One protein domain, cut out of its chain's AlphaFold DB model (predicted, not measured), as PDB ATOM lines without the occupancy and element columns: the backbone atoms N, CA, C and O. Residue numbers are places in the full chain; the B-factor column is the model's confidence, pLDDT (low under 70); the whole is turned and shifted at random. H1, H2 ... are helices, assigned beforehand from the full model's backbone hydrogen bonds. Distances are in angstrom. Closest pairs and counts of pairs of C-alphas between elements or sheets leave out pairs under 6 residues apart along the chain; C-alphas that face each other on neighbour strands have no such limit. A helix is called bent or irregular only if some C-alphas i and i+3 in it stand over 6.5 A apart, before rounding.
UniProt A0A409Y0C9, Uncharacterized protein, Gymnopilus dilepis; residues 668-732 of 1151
ATOM      1  N   ALA A 668     252.783 177.686 260.427       93.12
ATOM      2  CA  ALA A 668     253.154 176.336 260.852       93.12
ATOM      3  C   ALA A 668     252.045 175.660 261.689       93.12
ATOM      4  O   ALA A 668     251.915 174.442 261.652       93.12
ATOM      5  N   GLY A 669     251.195 176.437 262.374       94.69
ATOM      6  CA  GLY A 669     250.011 175.916 263.066       94.69
ATOM      7  C   GLY A 669     248.900 175.467 262.106       94.69
ATOM      8  O   GLY A 669     248.297 174.420 262.318       94.69
ATOM      9  N   ILE A 670     248.698 176.167 260.981       95.19
ATOM     10  CA  ILE A 670     247.796 175.711 259.903       95.19
ATOM     11  C   ILE A 670     248.395 174.499 259.171       95.19
ATOM     12  O   ILE A 670     247.665 173.573 258.823       95.19
ATOM     13  N   LYS A 671     249.722 174.454 258.987       96.19
ATOM     14  CA  LYS A 671     250.444 173.284 258.456       96.19
ATOM     15  C   LYS A 671     250.290 172.058 259.367       96.19
ATOM     16  O   LYS A 671     250.000 170.980 258.857       96.19
ATOM     17  N   LYS A 672     250.409 172.226 260.695       95.81
ATOM     18  CA  LYS A 672     250.124 171.174 261.692       95.81
ATOM     19  C   LYS A 672     248.668 170.721 261.599       95.81
ATOM     20  O   LYS A 672     248.431 169.537 261.420       95.81
ATOM     21  N   LEU A 673     247.711 171.655 261.624       95.62
ATOM     22  CA  LEU A 673     246.276 171.357 261.527       95.62
ATOM     23  C   LEU A 673     245.954 170.517 260.289       95.62
ATOM     24  O   LEU A 673     245.269 169.503 260.381       95.62
ATOM     25  N   TYR A 674     246.484 170.923 259.136       96.06
ATOM     26  CA  TYR A 674     246.335 170.177 257.896       96.06
ATOM     27  C   TYR A 674     246.970 168.784 257.976       96.06
ATOM     28  O   TYR A 674     246.357 167.817 257.534       96.06
ATOM     29  N   GLY A 675     248.177 168.672 258.541       94.94
ATOM     30  CA  GLY A 675     248.870 167.396 258.734       94.94
ATOM     31  C   GLY A 675     248.101 166.437 259.644       94.94
ATOM     32  O   GLY A 675     247.940 165.271 259.295       94.94
ATOM     33  N   ASP A 676     247.549 166.937 260.748       94.31
ATOM     34  CA  ASP A 676     246.747 166.163 261.698       94.31
ATOM     35  C   ASP A 676     245.409 165.722 261.066       94.31
ATOM     36  O   ASP A 676     244.982 164.579 261.237       94.31
ATOM     37  N   ILE A 677     244.782 166.574 260.244       94.12
ATOM     38  CA  ILE A 677     243.574 166.245 259.464       94.12
ATOM     39  C   ILE A 677     243.867 165.220 258.354       94.12
ATOM     40  O   ILE A 677     243.090 164.283 258.153       94.12
ATOM     41  N   ASP A 678     244.976 165.366 257.631       93.44
ATOM     42  CA  ASP A 678     245.419 164.427 256.598       93.44
ATOM     43  C   ASP A 678     245.759 163.059 257.219       93.44
ATOM     44  O   ASP A 678     245.277 162.026 256.742       93.44
ATOM     45  N   ALA A 679     246.462 163.045 258.355       91.75
ATOM     46  CA  ALA A 679     246.725 161.850 259.152       91.75
ATOM     47  C   ALA A 679     245.436 161.217 259.711       91.75
ATOM     48  O   ALA A 679     245.311 159.990 259.701       91.75
ATOM     49  N   TYR A 680     244.443 162.007 260.132       90.38
ATOM     50  CA  TYR A 680     243.116 161.506 260.517       90.38
ATOM     51  C   TYR A 680     242.348 160.912 259.326       90.38
ATOM     52  O   TYR A 680     241.684 159.888 259.464       90.38
ATOM     53  N   SER A 681     242.459 161.501 258.131       89.56
ATOM     54  CA  SER A 681     241.829 160.959 256.916       89.56
ATOM     55  C   SER A 681     242.448 159.627 256.466       89.56
ATOM     56  O   SER A 681     241.767 158.794 255.866       89.56
ATOM     57  N   LYS A 682     243.731 159.410 256.791       89.12
ATOM     58  CA  LYS A 682     244.516 158.216 256.441       89.12
ATOM     59  C   LYS A 682     244.541 157.144 257.535       89.12
ATOM     60  O   LYS A 682     244.869 155.997 257.233       89.12
ATOM     61  N   SER A 683     244.216 157.476 258.787       84.50
ATOM     62  CA  SER A 683     244.347 156.567 259.933       84.50
ATOM     63  C   SER A 683     243.028 156.311 260.665       84.50
ATOM     64  O   SER A 683     242.223 157.197 260.921       84.50
ATOM     65  N   LEU A 684     242.834 155.064 261.095       67.38
ATOM     66  CA  LEU A 684     241.659 154.632 261.864       67.38
ATOM     67  C   LEU A 684     241.770 154.920 263.380       67.38
ATOM     68  O   LEU A 684     241.009 154.336 264.154       67.38
ATOM     69  N   ARG A 685     242.758 155.716 263.824       59.25
ATOM     70  CA  ARG A 685     243.164 155.808 265.245       59.25
ATOM     71  C   ARG A 685     243.660 157.173 265.751       59.25
ATOM     72  O   ARG A 685     243.981 157.255 266.933       59.25
ATOM     73  N   ALA A 686     243.749 158.215 264.925       59.19
ATOM     74  CA  ALA A 686     244.084 159.552 265.428       59.19
ATOM     75  C   ALA A 686     243.018 160.070 266.420       59.19
ATOM     76  O   ALA A 686     241.872 159.605 266.404       59.19
ATOM     77  N   SER A 687     243.394 161.030 267.275       66.31
ATOM     78  CA  SER A 687     242.440 161.728 268.151       66.31
ATOM     79  C   SER A 687     241.283 162.292 267.324       66.31
ATOM     80  O   SER A 687     241.488 162.787 266.216       66.31
ATOM     81  N   ASN A 688     240.065 162.232 267.863       85.19
ATOM     82  CA  ASN A 688     238.926 162.898 267.235       85.19
ATOM     83  C   ASN A 688     238.859 164.384 267.610       85.19
ATOM     84  O   ASN A 688     237.951 165.051 267.146       85.19
ATOM     85  N   GLU A 689     239.751 164.912 268.445       94.56
ATOM     86  CA  GLU A 689     239.644 166.270 268.990       94.56
ATOM     87  C   GLU A 689     240.847 167.137 268.620       94.56
ATOM     88  O   GLU A 689     241.994 166.696 268.683       94.56
ATOM     89  N   LEU A 690     240.549 168.376 268.220       95.31
ATOM     90  CA  LEU A 690     241.504 169.404 267.821       95.31
ATOM     91  C   LEU A 690     241.263 170.656 268.683       95.31
ATOM     92  O   LEU A 690     240.220 171.300 268.534       95.31
ATOM     93  N   ASP A 691     242.184 171.020 269.578       95.12
ATOM     94  CA  ASP A 691     242.106 172.285 270.330       95.12
ATOM     95  C   ASP A 691     242.652 173.437 269.463       95.12
ATOM     96  O   ASP A 691     243.801 173.353 269.020       95.12
ATOM     97  N   PRO A 692     241.895 174.523 269.209       95.56
ATOM     98  CA  PRO A 692     242.372 175.646 268.400       95.56
ATOM     99  C   PRO A 692     243.699 176.253 268.885       95.56
ATOM    100  O   PRO A 692     244.473 176.735 268.053       95.56
ATOM    101  N   LYS A 693     244.014 176.189 270.188       94.25
ATOM    102  CA  LYS A 693     245.275 176.702 270.763       94.25
ATOM    103  C   LYS A 693     246.521 176.041 270.167       94.25
ATOM    104  O   LYS A 693     247.553 176.694 270.050       94.25
ATOM    105  N   GLU A 694     246.432 174.771 269.763       94.94
ATOM    106  CA  GLU A 694     247.551 174.036 269.152       94.94
ATOM    107  C   GLU A 694     247.880 174.499 267.721       94.94
ATOM    108  O   GLU A 694     248.945 174.181 267.190       94.94
ATOM    109  N   TYR A 695     246.964 175.234 267.082       94.94
ATOM    110  CA  TYR A 695     247.015 175.564 265.653       94.94
ATOM    111  C   TYR A 695     246.985 177.071 265.378       94.94
ATOM    112  O   TYR A 695     247.450 177.524 264.329       94.94
ATOM    113  N   LEU A 696     246.453 177.855 266.318       92.44
ATOM    114  CA  LEU A 696     246.291 179.302 266.241       92.44
ATOM    115  C   LEU A 696     246.929 179.951 267.485       92.44
ATOM    116  O   LEU A 696     246.276 180.074 268.523       92.44
ATOM    117  N   PRO A 697     248.207 180.376 267.411       86.62
ATOM    118  CA  PRO A 697     248.873 181.066 268.513       86.62
ATOM    119  C   PRO A 697     248.105 182.324 268.939       86.62
ATOM    120  O   PRO A 697     247.732 183.139 268.095       86.62
ATOM    121  N   GLY A 698     247.867 182.477 270.244       85.56
ATOM    122  CA  GLY A 698     247.060 183.573 270.795       85.56
ATOM    123  C   GLY A 698     245.542 183.390 270.671       85.56
ATOM    124  O   GLY A 698     244.804 184.332 270.949       85.56
ATOM    125  N   CYS A 699     245.058 182.211 270.265       85.31
ATOM    126  CA  CYS A 699     243.634 181.882 270.310       85.31
ATOM    127  C   CYS A 699     243.119 181.800 271.755       85.31
ATOM    128  O   CYS A 699     243.753 181.188 272.615       85.31
ATOM    129  N   ASP A 700     241.943 182.380 271.997       84.06
ATOM    130  CA  ASP A 700     241.265 182.338 273.293       84.06
ATOM    131  C   ASP A 700     240.806 180.909 273.651       84.06
ATOM    132  O   ASP A 700     240.435 180.114 272.783       84.06
ATOM    133  N   SER A 701     240.808 180.592 274.946       85.56
ATOM    134  CA  SER A 701     240.323 179.328 275.502       85.56
ATOM    135  C   SER A 701     238.803 179.178 275.451       85.56
ATOM    136  O   SER A 701     238.317 178.056 275.588       85.56
ATOM    137  N   SER A 702     238.064 180.264 275.196       86.56
ATOM    138  CA  SER A 702     236.619 180.230 274.939       86.56
ATOM    139  C   SER A 702     236.235 179.581 273.599       86.56
ATOM    140  O   SER A 702     235.094 179.139 273.441       86.56
ATOM    141  N   ILE A 703     237.157 179.499 272.629       86.62
ATOM    142  CA  ILE A 703     236.861 178.954 271.298       86.62
ATOM    143  C   ILE A 703     236.835 177.415 271.375       86.62
ATOM    144  O   ILE A 703     237.811 176.800 271.808       86.62
ATOM    145  N   PRO A 704     235.730 176.758 270.965       90.56
ATOM    146  CA  PRO A 704     235.519 175.345 271.253       90.56
ATOM    147  C   PRO A 704     236.423 174.414 270.435       90.56
ATOM    148  O   PRO A 704     236.587 174.570 269.218       90.56
ATOM    149  N   VAL A 705     236.915 173.376 271.114       95.25
ATOM    150  CA  VAL A 705     237.576 172.197 270.532       95.25
ATOM    151  C   VAL A 705     236.725 171.633 269.387       95.25
ATOM    152  O   VAL A 705     235.503 171.502 269.504       95.25
ATOM    153  N   TYR A 706     237.358 171.307 268.259       94.50
ATOM    154  CA  TYR A 706     236.666 170.717 267.115       94.50
ATOM    155  C   TYR A 706     236.720 169.190 267.180       94.50
ATOM    156  O   TYR A 706     237.788 168.599 267.014       94.50
ATOM    157  N   THR A 707     235.563 168.544 267.343       94.19
ATOM    158  CA  THR A 707     235.455 167.083 267.255       94.19
ATOM    159  C   THR A 707     235.275 166.624 265.801       94.19
ATOM    160  O   THR A 707     234.216 166.801 265.191       94.19
ATOM    161  N   LEU A 708     236.308 165.998 265.239       91.56
ATOM    162  CA  LEU A 708     236.300 165.285 263.966       91.56
ATOM    163  C   LEU A 708     235.309 164.111 264.013       91.56
ATOM    164  O   LEU A 708     235.520 163.090 264.666       91.56
ATOM    165  N   MET A 709     234.208 164.252 263.281       87.19
ATOM    166  CA  MET A 709     233.202 163.200 263.128       87.19
ATOM    167  C   MET A 709     233.657 162.165 262.093       87.19
ATOM    168  O   MET A 709     234.156 162.539 261.036       87.19
ATOM    169  N   ARG A 710     233.346 160.873 262.286       79.38
ATOM    170  CA  ARG A 710     233.664 159.794 261.310       79.38
ATOM    171  C   ARG A 710     233.147 160.031 259.880       79.38
ATOM    172  O   ARG A 710     233.614 159.397 258.941       79.38
ATOM    173  N   GLN A 711     232.164 160.913 259.690       75.56
ATOM    174  CA  GLN A 711     231.667 161.291 258.360       75.56
ATOM    175  C   GLN A 711     232.609 162.258 257.611       75.56
ATOM    176  O   GLN A 711     232.488 162.404 256.394       75.56
ATOM    177  N   ALA A 712     233.554 162.891 258.313       70.31
ATOM    178  CA  ALA A 712     234.480 163.885 257.774       70.31
ATOM    179  C   ALA A 712     235.462 163.305 256.741       70.31
ATOM    180  O   ALA A 712     235.881 164.039 255.852       70.31
ATOM    181  N   TRP A 713     235.718 161.987 256.758       73.31
ATOM    182  CA  TRP A 713     236.509 161.253 255.749       73.31
ATOM    183  C   TRP A 713     235.988 161.375 254.299       73.31
ATOM    184  O   TRP A 713     236.614 160.875 253.370       73.31
ATOM    185  N   ARG A 714     234.818 161.996 254.083       82.19
ATOM    186  CA  ARG A 714     234.265 162.318 252.754       82.19
ATOM    187  C   ARG A 714     234.621 163.721 252.246       82.19
ATOM    188  O   ARG A 714     234.256 164.048 251.120       82.19
ATOM    189  N   CYS A 715     235.267 164.550 253.062       85.25
ATOM    190  CA  CYS A 715     235.900 165.793 252.624       85.25
ATOM    191  C   CYS A 715     237.388 165.528 252.372       85.25
ATOM    192  O   CYS A 715     238.003 164.740 253.088       85.25
ATOM    193  N   ASP A 716     237.972 166.209 251.392       90.81
ATOM    194  CA  ASP A 716     239.425 166.319 251.294       90.81
ATOM    195  C   ASP A 716     239.995 167.137 252.473       90.81
ATOM    196  O   ASP A 716     239.296 167.950 253.091       90.81
ATOM    197  N   ALA A 717     241.269 166.905 252.807       93.12
ATOM    198  CA  ALA A 717     241.934 167.588 253.916       93.12
ATOM    199  C   ALA A 717     241.950 169.129 253.776       93.12
ATOM    200  O   ALA A 717     241.679 169.789 254.784       93.12
ATOM    201  N   PRO A 718     242.172 169.738 252.586       92.69
ATOM    202  CA  PRO A 718     242.044 171.188 252.408       92.69
ATOM    203  C   PRO A 718     240.649 171.710 252.775       92.69
ATOM    204  O   PRO A 718     240.526 172.605 253.608       92.69
ATOM    205  N   GLU A 719     239.589 171.125 252.214       91.81
ATOM    206  CA  GLU A 719     238.197 171.514 252.460       91.81
ATOM    207  C   GLU A 719     237.796 171.364 253.938       91.81
ATOM    208  O   GLU A 719     237.054 172.194 254.474       91.81
ATOM    209  N   LEU A 720     238.289 170.326 254.617       93.50
ATOM    210  CA  LEU A 720     238.054 170.106 256.044       93.50
ATOM    211  C   LEU A 720     238.843 171.099 256.917       93.50
ATOM    212  O   LEU A 720     238.277 171.664 257.853       93.50
ATOM    213  N   THR A 721     240.091 171.408 256.553       95.25
ATOM    214  CA  THR A 721     240.909 172.454 257.197       95.25
ATOM    215  C   THR A 721     240.242 173.828 257.076       95.25
ATOM    216  O   THR A 721     240.126 174.548 258.068       95.25
ATOM    217  N   ILE A 722     239.712 174.163 255.890       93.69
ATOM    218  CA  ILE A 722     238.930 175.388 255.649       93.69
ATOM    219  C   ILE A 722     237.706 175.441 256.574       93.69
ATOM    220  O   ILE A 722     237.464 176.472 257.194       93.69
ATOM    221  N   LYS A 723     236.945 174.345 256.702       93.00
ATOM    222  CA  LYS A 723     235.751 174.270 257.570       93.00
ATOM    223  C   LYS A 723     236.067 174.456 259.055       93.00
ATOM    224  O   LYS A 723     235.296 175.108 259.756       93.00
ATOM    225  N   ILE A 724     237.168 173.880 259.528       94.88
ATOM    226  CA  ILE A 724     237.580 173.950 260.936       94.88
ATOM    227  C   ILE A 724     238.054 175.365 261.278       94.88
ATOM    228  O   ILE A 724     237.526 175.973 262.208       94.88
ATOM    229  N   LEU A 725     238.949 175.937 260.466       93.94
ATOM    230  CA  LEU A 725     239.420 177.313 260.649       93.94
ATOM    231  C   LEU A 725     238.287 178.334 260.507       93.94
ATOM    232  O   LEU A 725     238.194 179.241 261.326       93.94
ATOM    233  N   ALA A 726     237.386 178.165 259.534       90.94
ATOM    234  CA  ALA A 726     236.195 179.003 259.409       90.94
ATOM    235  C   ALA A 726     235.356 178.992 260.695       90.94
ATOM    236  O   ALA A 726     235.022 180.054 261.211       90.94
ATOM    237  N   ARG A 727     235.078 177.808 261.262       91.31
ATOM    238  CA  ARG A 727     234.309 177.680 262.510       91.31
ATOM    239  C   ARG A 727     235.004 178.345 263.701       91.31
ATOM    240  O   ARG A 727     234.324 179.013 264.472       91.31
ATOM    241  N   TRP A 728     236.321 178.194 263.851       93.38
ATOM    242  CA  TRP A 728     237.081 178.851 264.927       93.38
ATOM    243  C   TRP A 728     237.177 180.372 264.761       93.38
ATOM    244  O   TRP A 728     237.182 181.091 265.753       93.38
ATOM    245  N   LEU A 729     237.184 180.873 263.523       87.12
ATOM    246  CA  LEU A 729     237.166 182.306 263.204       87.12
ATOM    247  C   LEU A 729     235.744 182.911 263.170       87.12
ATOM    248  O   LEU A 729     235.585 184.082 262.833       87.12
ATOM    249  N   GLY A 730     234.706 182.132 263.496       85.31
ATOM    250  CA  GLY A 730     233.307 182.581 263.503       85.31
ATOM    251  C   GLY A 730     232.657 182.727 262.120       85.31
ATOM    252  O   GLY A 730     231.565 183.282 262.011       85.31
ATOM    253  N   PHE A 731     233.289 182.237 261.050       84.56
ATOM    254  CA  PHE A 731     232.756 182.310 259.688       84.56
ATOM    255  C   PHE A 731     231.769 181.157 259.440       84.56
ATOM    256  O   PHE A 731     232.139 179.980 259.481       84.56
ATOM    257  N   ALA A 732     230.514 181.477 259.112       84.62
ATOM    258  CA  ALA A 732     229.557 180.485 258.623       84.62
ATOM    259  C   ALA A 732     230.014 179.947 257.253       84.62
ATOM    260  O   ALA A 732     230.178 180.721 256.310       84.62
TER     261      ALA A 732
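AT A GLANCE: This is residues 668 to 732 of the 1151 residues of an uncharacterized protein of Gymnopilus dilepis (UniProt A0A409Y0C9). Two helices, H1 and H3, meet as a V, with the first residues of H3 near the last part of H1, and one side of the V is covered by a long link, residues 683 to 709, that runs out and folds back on itself. The short helix H2 sits near the closed end of the V, just before H3. The printed part has 65 residues with three named helices, in the order H1, H2, H3, and no named strand; the class is all helix, though 32 of the 65 residues, under half, are in named elements. The whole is compact, with a radius of gyration of the C-alphas of 11.1 A, and its C-alphas span 30 by 22 by 18 A.

HOW THE PARTS SIT: The longest helix by residues is H1, residues 668 to 682. It touches H3, residues 717 to 728, and the closest C-alphas of the two, those of Asp 678 and Ala 717, are 5.4 A apart. H3 touches H1 with residues 717 to 721 alone. The two helices run opposite ways at a steep tilt of 56 degrees. H2, residues 710 to 714, touches no helix. It is close to H1 but not clearly touching, and their closest C-alphas, those of Ser 681 and Trp 713, are 5.5 A apart. H2 and H3 are also close but not clearly touching, with the C-alphas of Ala 712 and Leu 720 the closest at 7.4 A. Within the long link, residues 689 to 690 pair with residues 706 to 707, antiparallel. In H1 and H3 every O i to N i+4 pair is within hydrogen-bond range; in H2 0 of 1 is, and 1 of its 2 O i to N i+3 pairs is.

IN THESE COORDINATES: H1 begins at C-alpha 668, at (253.154, 176.336, 260.852), and measures 20.6 A from first to last C-alpha, ending at C-alpha 682, at (244.516, 158.216, 256.441). H2 has five residues, 710 to 714; it is neither bent nor irregular, but only just: C-alphas 710 and 713 are 6.4 A apart. H3 measures 16.5 A and ends at C-alpha 728, at (237.081, 178.851, 264.927).

THE WHOLE: The two C-alphas farthest apart are those of Leu 684 and Gly 698, at 30.8 A. The printed part has no cut. The link from H1 to H2, with 27 residues, is long, and the link from H2 to H3, with 2 residues, is tight. The mean pLDDT of the printed part is 88.5, and residues 684 to 687 are under 70.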